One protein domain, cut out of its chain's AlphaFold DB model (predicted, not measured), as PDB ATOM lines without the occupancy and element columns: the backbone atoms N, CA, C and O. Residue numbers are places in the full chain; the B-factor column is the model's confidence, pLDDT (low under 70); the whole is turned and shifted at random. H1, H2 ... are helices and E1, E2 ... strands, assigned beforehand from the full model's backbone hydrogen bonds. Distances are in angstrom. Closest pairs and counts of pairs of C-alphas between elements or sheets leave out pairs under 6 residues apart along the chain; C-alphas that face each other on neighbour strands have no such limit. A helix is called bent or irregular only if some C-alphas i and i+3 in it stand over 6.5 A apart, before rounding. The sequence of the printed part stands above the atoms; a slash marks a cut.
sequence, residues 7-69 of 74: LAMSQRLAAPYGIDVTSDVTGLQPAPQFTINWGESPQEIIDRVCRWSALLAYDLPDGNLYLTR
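This is residues 7 to 69 of the 74 residues of the protein "Mu-like prophage tail protein gpP" of Citrobacter freundii (UniProt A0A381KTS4). Two antiparallel helices, H1 and H2, lie side by side and pack on one face of a small three-stranded sheet, while residues 24 to 41 swing in a wide loop round the outside of the helices. The printed part has 63 residues, with two named helices and three named strands in the order H1 E1 H2 E2 E3. The sheet is mixed, in the order E1 E3 E2, and the class is mixed, helices and strands. The whole is compact, with a radius of gyration of the C-alphas of 11.2 A and spans of 29 by 26 by 14 A.

Start at H1, residues 7 to 17, which touches H2, residues 42 to 52; their closest C-alphas, those of Ser 10 and Ile 46, are 5.7 A apart. They run opposite ways at a shallow tilt of 8 degrees. Next find E1, residues 21 to 23; it is parallel to E3, residues 65 to 68, with N 22 and O 65 at 3.0 A. E3 forms a hairpin with E2, residues 56 to 59, where N 58 and O 66 are 2.9 A apart. H1 and H2 make two layers with this sheet, both helices on one face of it. H1 lies over E1 at a height over the sheet of 8.0 A. In H2 every O i to N i+4 pair is within hydrogen-bond range, in H1 5 of 7.

Find C-alpha 7 at (50.401, 31.289, -42.525); from there H1 runs 15.7 A to C-alpha 17. It is irregular: C-alphas 13 and 16 are 7.0 A apart. H2 spans 15.6 A, E1 7.0 A, E2 10.2 A, and E3 10.0 A, ending at C-alpha 68, (55.173, 33.382, -33.686).

Look at Thr 26 and Gly 39, whose C-alphas are the two farthest apart, 31.4 A. The link from E1 to H2 is long; the other links are tight. The printed part has no cut, and no printed residue is under 70 in pLDDT.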
ATOM      1  N   LEU A   7      50.177  29.921 -42.051       89.44
ATOM      2  CA  LEU A   7      50.401  31.289 -42.525       89.44
ATOM      3  C   LEU A   7      49.542  31.608 -43.754       89.44
ATOM      4  O   LEU A   7      48.847  32.622 -43.782       89.44
ATOM      5  N   ALA A   8      49.546  30.723 -44.749       89.44
ATOM      6  CA  ALA A   8      48.811  30.927 -45.989       89.44
ATOM      7  C   ALA A   8      47.287  30.879 -45.770       89.44
ATOM      8  O   ALA A   8      46.542  31.607 -46.427       89.44
ATOM      9  N   MET A   9      46.804  30.058 -44.828       89.19
ATOM     10  CA  MET A   9      45.396  30.070 -44.417       89.19
ATOM     11  C   MET A   9      45.018  31.397 -43.752       89.19
ATOM     12  O   MET A   9      44.042  32.024 -44.164       89.19
ATOM     13  N   SER A  10      45.812  31.860 -42.783       89.50
ATOM     14  CA  SER A  10      45.560  33.120 -42.077       89.50
ATOM     15  C   SER A  10      45.603  34.328 -43.013       89.50
ATOM     16  O   SER A  10      44.715  35.172 -42.945       89.50
ATOM     17  N   GLN A  11      46.551  34.378 -43.956       91.56
ATOM     18  CA  GLN A  11      46.622  35.432 -44.978       91.56
ATOM     19  C   GLN A  11      45.346  35.507 -45.822       91.56
ATOM     20  O   GLN A  11      44.831  36.590 -46.083       91.56
ATOM     21  N   ARG A  12      44.785  34.361 -46.224       90.25
ATOM     22  CA  ARG A  12      43.547  34.328 -47.022       90.25
ATOM     23  C   ARG A  12      42.315  34.747 -46.227       90.25
ATOM     24  O   ARG A  12      41.409  35.342 -46.803       90.25
ATOM     25  N   LEU A  13      42.276  34.427 -44.935       88.00
ATOM     26  CA  LEU A  13      41.191  34.829 -44.035       88.00
ATOM     27  C   LEU A  13      41.254  36.325 -43.695       88.00
ATOM     28  O   LEU A  13      40.212  36.955 -43.540       88.00
ATOM     29  N   ALA A  14      42.461  36.893 -43.623       88.69
ATOM     30  CA  ALA A  14      42.710  38.300 -43.315       88.69
ATOM     31  C   ALA A  14      42.630  39.232 -44.542       88.69
ATOM     32  O   ALA A  14      42.274  40.401 -44.400       88.69
ATOM     33  N   ALA A  15      42.875  38.714 -45.753       89.56
ATOM     34  CA  ALA A  15      42.826  39.464 -47.011       89.56
ATOM     35  C   ALA A  15      41.583  40.368 -47.208       89.56
ATOM     36  O   ALA A  15      41.768  41.526 -47.579       89.56
ATOM     37  N   PRO A  16      40.329  39.925 -46.959       88.81
ATOM     38  CA  PRO A  16      39.156  40.794 -47.124       88.81
ATOM     39  C   PRO A  16      39.095  41.961 -46.127       88.81
ATOM     40  O   PRO A  16      38.353  42.912 -46.359       88.81
ATOM     41  N   TYR A  17      39.869  41.907 -45.041       87.38
ATOM     42  CA  TYR A  17      39.946  42.956 -44.025       87.38
ATOM     43  C   TYR A  17      41.112  43.928 -44.257       87.38
ATOM     44  O   TYR A  17      41.240  44.895 -43.514       87.38
ATOM     45  N   GLY A  18      41.953  43.692 -45.273       87.88
ATOM     46  CA  GLY A  18      43.138  44.515 -45.536       87.88
ATOM     47  C   GLY A  18      44.223  44.392 -44.463       87.88
ATOM     48  O   GLY A  18      45.008  45.317 -44.297       87.88
ATOM     49  N   ILE A  19      44.237  43.278 -43.725       89.25
ATOM     50  CA  ILE A  19      45.196  42.999 -42.653       89.25
ATOM     51  C   ILE A  19      46.306  42.109 -43.213       89.25
ATOM     52  O   ILE A  19      46.027  41.019 -43.726       89.25
ATOM     53  N   ASP A  20      47.558  42.538 -43.070       91.25
ATOM     54  CA  ASP A  20      48.710  41.714 -43.427       91.25
ATOM     55  C   ASP A  20      49.034  40.714 -42.312       91.25
ATOM     56  O   ASP A  20      49.030  41.048 -41.125       91.25
ATOM     57  N   VAL A  21      49.336  39.471 -42.703       90.06
ATOM     58  CA  VAL A  21      49.724  38.398 -41.778       90.06
ATOM     59  C   VAL A  21      51.152  37.960 -42.067       90.06
ATOM     60  O   VAL A  21      51.459  37.472 -43.160       90.06
ATOM     61  N   THR A  22      52.012  38.100 -41.063       90.56
ATOM     62  CA  THR A  22      53.439  37.760 -41.138       90.56
ATOM     63  C   THR A  22      53.799  36.682 -40.120       90.56
ATOM     64  O   THR A  22      53.099  36.490 -39.128       90.56
ATOM     65  N   SER A  23      54.868  35.929 -40.378       89.06
ATOM     66  CA  SER A  23      55.386  34.933 -39.440       89.06
ATOM     67  C   SER A  23      56.903  34.889 -39.481       89.06
ATOM     68  O   SER A  23      57.493  35.008 -40.551       89.06
ATOM     69  N   ASP A  24      57.510  34.670 -38.319       87.62
ATOM     70  CA  ASP A  24      58.942  34.380 -38.169       87.62
ATOM     71  C   ASP A  24      59.247  32.872 -38.227       87.62
ATOM     72  O   ASP A  24      60.379  32.443 -38.443       87.62
ATOM     73  N   VAL A  25      58.219  32.027 -38.101       84.31
ATOM     74  CA  VAL A  25      58.390  30.575 -38.083       84.31
ATOM     75  C   VAL A  25      58.484  30.037 -39.508       84.31
ATOM     76  O   VAL A  25      57.507  30.002 -40.256       84.31
ATOM     77  N   THR A  26      59.669  29.560 -39.878       82.62
ATOM     78  CA  THR A  26      59.897  28.869 -41.156       82.62
ATOM     79  C   THR A  26      59.555  27.378 -41.073       82.62
ATOM     80  O   THR A  26      59.651  26.776 -40.004       82.62
ATOM     81  N   GLY A  27      59.226  26.754 -42.209       81.12
ATOM     82  CA  GLY A  27      59.018  25.301 -42.285       81.12
ATOM     83  C   GLY A  27      57.693  24.821 -41.690       81.12
ATOM     84  O   GLY A  27      57.624  23.714 -41.156       81.12
ATOM     85  N   LEU A  28      56.652  25.656 -41.760       84.50
ATOM     86  CA  LEU A  28      55.301  25.273 -41.360       84.50
ATOM     87  C   LEU A  28      54.830  24.062 -42.172       84.50
ATOM     88  O   LEU A  28      55.122  23.947 -43.361       84.50
ATOM     89  N   GLN A  29      54.133  23.147 -41.501       86.62
ATOM     90  CA  GLN A  29      53.550  21.994 -42.169       86.62
ATOM     91  C   GLN A  29      52.190  22.357 -42.774       86.62
ATOM     92  O   GLN A  29      51.463  23.167 -42.181       86.62
ATOM     93  N   PRO A  30      51.802  21.696 -43.881       87.00
ATOM     94  CA  PRO A  30      50.486  21.867 -44.465       87.00
ATOM     95  C   PRO A  30      49.410  21.568 -43.432       87.00
ATOM     96  O   PRO A  30      49.369  20.477 -42.856       87.00
ATOM     97  N   ALA A  31      48.538  22.543 -43.211       82.75
ATOM     98  CA  ALA A  31      47.421  22.385 -42.309       82.75
ATOM     99  C   ALA A  31      46.389  21.406 -42.906       82.75
ATOM    100  O   ALA A  31      46.188  21.367 -44.128       82.75
ATOM    101  N   PRO A  32      45.720  20.598 -42.061       84.12
ATOM    102  CA  PRO A  32      44.651  19.716 -42.503       84.12
ATOM    103  C   PRO A  32      43.458  20.533 -43.008       84.12
ATOM    104  O   PRO A  32      43.357  21.743 -42.803       84.12
ATOM    105  N   GLN A  33      42.511  19.864 -43.659       83.56
ATOM    106  CA  GLN A  33      41.261  20.508 -44.041       83.56
ATOM    107  C   GLN A  33      40.467  20.901 -42.784       83.56
ATOM    108  O   GLN A  33      40.092  20.041 -41.989       83.56
ATOM    109  N   PHE A  34      40.188  22.197 -42.627       82.38
ATOM    110  CA  PHE A  34      39.319  22.717 -41.574       82.38
ATOM    111  C   PHE A  34      37.904  22.945 -42.109       82.38
ATOM    112  O   PHE A  34      37.716  23.566 -43.157       82.38
ATOM    113  N   THR A  35      36.904  22.468 -41.367       86.19
ATOM    114  CA  THR A  35      35.500  22.830 -41.595       86.19
ATOM    115  C   THR A  35      35.238  24.177 -40.937       86.19
ATOM    116  O   THR A  35      35.361  24.299 -39.718       86.19
ATOM    117  N   ILE A  36      34.892  25.175 -41.748       86.06
ATOM    118  CA  ILE A  36      34.509  26.505 -41.272       86.06
ATOM    119  C   ILE A  36      33.037  26.462 -40.875       86.06
ATOM    120  O   ILE A  36      32.191  26.046 -41.673       86.06
ATOM    121  N   ASN A  37      32.734  26.886 -39.651       86.19
ATOM    122  CA  ASN A  37      31.353  26.982 -39.196       86.19
ATOM    123  C   ASN A  37      30.742  28.306 -39.653       86.19
ATOM    124  O   ASN A  37      31.360  29.368 -39.567       86.19
ATOM    125  N   TRP A  38      29.501  28.253 -40.132       80.88
ATOM    126  CA  TRP A  38      28.785  29.458 -40.530       80.88
ATOM    127  C   TRP A  38      28.510  30.340 -39.307       80.88
ATOM    128  O   TRP A  38      27.845  29.905 -38.369       80.88
ATOM    129  N   GLY A  39      29.008  31.578 -39.334       85.56
ATOM    130  CA  GLY A  39      28.893  32.533 -38.228       85.56
ATOM    131  C   GLY A  39      30.087  32.561 -37.271       85.56
ATOM    132  O   GLY A  39      30.092  33.398 -36.372       85.56
ATOM    133  N   GLU A  40      31.096  31.705 -37.462       86.75
ATOM    134  CA  GLU A  40      32.357  31.820 -36.720       86.75
ATOM    135  C   GLU A  40      33.184  32.995 -37.253       86.75
ATOM    136  O   GLU A  40      33.175  33.300 -38.452       86.75
ATOM    137  N   SER A  41      33.887  33.680 -36.353       89.06
ATOM    138  CA  SER A  41      34.705  34.823 -36.755       89.06
ATOM    139  C   SER A  41      36.015  34.354 -37.401       89.06
ATOM    140  O   SER A  41      36.590  33.358 -36.959       89.06
ATOM    141  N   PRO A  42      36.572  35.090 -38.383       86.69
ATOM    142  CA  PRO A  42      37.867  34.758 -38.987       86.69
ATOM    143  C   PRO A  42      38.975  34.570 -37.948       86.69
ATOM    144  O   PRO A  42      39.828  33.700 -38.096       86.69
ATOM    145  N   GLN A  43      38.924  35.347 -36.865       86.00
ATOM    146  CA  GLN A  43      39.850  35.242 -35.744       86.00
ATOM    147  C   GLN A  43      39.757  33.894 -35.013       86.00
ATOM    148  O   GLN A  43      40.786  33.351 -34.630       86.00
ATOM    149  N   GLU A  44      38.563  33.310 -34.875       90.00
ATOM    150  CA  GLU A  44      38.390  31.979 -34.270       90.00
ATOM    151  C   GLU A  44      38.955  30.871 -35.166       90.00
ATOM    152  O   GLU A  44      39.552  29.907 -34.681       90.00
ATOM    153  N   ILE A  45      38.818  31.026 -36.489       90.00
ATOM    154  CA  ILE A  45      39.422  30.114 -37.467       90.00
ATOM    155  C   ILE A  45      40.946  30.192 -37.368       90.00
ATOM    156  O   ILE A  45      41.616  29.162 -37.279       90.00
ATOM    157  N   ILE A  46      41.492  31.413 -37.355       89.56
ATOM    158  CA  ILE A  46      42.931  31.660 -37.239       89.56
ATOM    159  C   ILE A  46      43.466  31.079 -35.928       89.56
ATOM    160  O   ILE A  46      44.467  30.366 -35.968       89.56
ATOM    161  N   ASP A  47      42.792  31.294 -34.795       89.06
ATOM    162  CA  ASP A  47      43.195  30.729 -33.500       89.06
ATOM    163  C   ASP A  47      43.280  29.198 -33.551       89.06
ATOM    164  O   ASP A  47      44.290  28.610 -33.162       89.06
ATOM    165  N   ARG A  48      42.279  28.533 -34.141       90.12
ATOM    166  CA  ARG A  48      42.267  27.069 -34.283       90.12
ATOM    167  C   ARG A  48      43.416  26.556 -35.151       90.12
ATOM    168  O   ARG A  48      44.064  25.566 -34.797       90.12
ATOM    169  N   VAL A  49      43.675  27.220 -36.275       89.88
ATOM    170  CA  VAL A  49      44.773  26.882 -37.195       89.88
ATOM    171  C   VAL A  49      46.133  27.098 -36.521       89.88
ATOM    172  O   VAL A  49      47.029  26.251 -36.629       89.88
ATOM    173  N   CYS A  50      46.279  28.191 -35.770       89.25
ATOM    174  CA  CYS A  50      47.481  28.499 -35.000       89.25
ATOM    175  C   CYS A  50      47.705  27.471 -33.893       89.25
ATOM    176  O   CYS A  50      48.810  26.950 -33.759       89.25
ATOM    177  N   ARG A  51      46.650  27.087 -33.171       89.00
ATOM    178  CA  ARG A  51      46.704  26.077 -32.112       89.00
ATOM    179  C   ARG A  51      47.124  24.707 -32.637       89.00
ATOM    180  O   ARG A  51      47.901  24.026 -31.975       89.00
ATOM    181  N   TRP A  52      46.663  24.321 -33.828       89.56
ATOM    182  CA  TRP A  52      47.134  23.103 -34.495       89.56
ATOM    183  C   TRP A  52      48.622  23.187 -34.861       89.56
ATOM    184  O   TRP A  52      49.363  22.230 -34.653       89.56
ATOM    185  N   SER A  53      49.075  24.350 -35.335       86.81
ATOM    186  CA  SER A  53      50.471  24.581 -35.743       86.81
ATOM    187  C   SER A  53      51.416  24.949 -34.593       86.81
ATOM    188  O   SER A  53      52.584  25.246 -34.840       86.81
ATOM    189  N   ALA A  54      50.929  24.960 -33.346       88.94
ATOM    190  CA  ALA A  54      51.647  25.463 -32.172       88.94
ATOM    191  C   ALA A  54      52.199  26.899 -32.350       88.94
ATOM    192  O   ALA A  54      53.311  27.208 -31.917       88.94
ATOM    193  N   LEU A  55      51.411  27.766 -32.992       89.00
ATOM    194  CA  LEU A  55      51.687  29.187 -33.194       89.00
ATOM    195  C   LEU A  55      50.829  30.053 -32.265       89.00
ATOM    196  O   LEU A  55      49.736  29.663 -31.856       89.00
ATOM    197  N   LEU A  56      51.321  31.253 -31.976       88.81
ATOM    198  CA  LEU A  56      50.603  32.332 -31.317       88.81
ATOM    199  C   LEU A  56      50.370  33.446 -32.330       88.81
ATOM    200  O   LEU A  56      51.324  33.926 -32.941       88.81
ATOM    201  N   ALA A  57      49.111  33.850 -32.473       88.69
ATOM    202  CA  ALA A  57      48.711  35.016 -33.244       88.69
ATOM    203  C   ALA A  57      48.572  36.226 -32.314       88.69
ATOM    204  O   ALA A  57      47.836  36.152 -31.330       88.69
ATOM    205  N   TYR A  58      49.254  37.324 -32.626       87.06
ATOM    206  CA  TYR A  58      49.094  38.600 -31.930       87.06
ATOM    207  C   TYR A  58      48.937  39.754 -32.913       87.06
ATOM    208  O   TYR A  58      49.427  39.695 -34.042       87.06
ATOM    209  N   ASP A  59      48.235  40.797 -32.483       88.88
ATOM    210  CA  ASP A  59      48.134  42.051 -33.211       88.88
ATOM    211  C   ASP A  59      49.380  42.918 -32.995       88.88
ATOM    212  O   ASP A  59      49.984  42.963 -31.922       88.88
ATOM    213  N   LEU A  60      49.789  43.585 -34.067       88.25
ATOM    214  CA  LEU A  60      50.825  44.605 -34.072       88.25
ATOM    215  C   LEU A  60      50.178  45.992 -33.933       88.25
ATOM    216  O   LEU A  60      49.031  46.174 -34.344       88.25
ATOM    217  N   PRO A  61      50.917  47.007 -33.444       86.12
ATOM    218  CA  PRO A  61      50.418  48.385 -33.352       86.12
ATOM    219  C   PRO A  61      49.974  48.977 -34.701       86.12
ATOM    220  O   PRO A  61      49.181  49.914 -34.721       86.12
ATOM    221  N   ASP A  62      50.439  48.408 -35.817       85.19
ATOM    222  CA  ASP A  62      50.031  48.774 -37.179       85.19
ATOM    223  C   ASP A  62      48.679  48.162 -37.607       85.19
ATOM    224  O   ASP A  62      48.213  48.408 -38.715       85.19
ATOM    225  N   GLY A  63      48.045  47.342 -36.758       83.00
ATOM    226  CA  GLY A  63      46.803  46.618 -37.063       83.00
ATOM    227  C   GLY A  63      47.005  45.302 -37.823       83.00
ATOM    228  O   GLY A  63      46.029  44.638 -38.172       83.00
ATOM    229  N   ASN A  64      48.261  44.912 -38.053       89.62
ATOM    230  CA  ASN A  64      48.643  43.672 -38.725       89.62
ATOM    231  C   ASN A  64      48.720  42.487 -37.760       89.62
ATOM    232  O   ASN A  64      48.909  42.661 -36.558       89.62
ATOM    233  N   LEU A  65      48.617  41.271 -38.293       89.19
ATOM    234  CA  LEU A  65      48.709  40.044 -37.510       89.19
ATOM    235  C   LEU A  65      50.116  39.445 -37.613       89.19
ATOM    236  O   LEU A  65      50.674  39.307 -38.706       89.19
ATOM    237  N   TYR A  66      50.668  39.014 -36.488       91.25
ATOM    238  CA  TYR A  66      51.948  38.322 -36.440       91.25
ATOM    239  C   TYR A  66      51.806  36.942 -35.804       91.25
ATOM    240  O   TYR A  66      51.205  36.777 -34.743       91.25
ATOM    241  N   LEU A  67      52.380  35.944 -36.472       89.38
ATOM    242  CA  LEU A  67      52.381  34.543 -36.073       89.38
ATOM    243  C   LEU A  67      53.775  34.140 -35.584       89.38
ATOM    244  O   LEU A  67      54.717  34.059 -36.375       89.38
ATOM    245  N   THR A  68      53.907  33.825 -34.297       89.88
ATOM    246  CA  THR A  68      55.173  33.382 -33.686       89.88
ATOM    247  C   THR A  68      55.032  32.063 -32.936       89.88
ATOM    248  O   THR A  68      53.932  31.546 -32.777       89.88
ATOM    249  N   ARG A  69      56.133  31.526 -32.409       85.44
ATOM    250  CA  ARG A  69      56.125  30.423 -31.442       85.44
ATOM    251  C   ARG A  69      56.896  30.818 -30.188       85.44
ATOM    252  O   ARG A  69      57.981  31.390 -30.287       85.44
TER     253      ARG A  69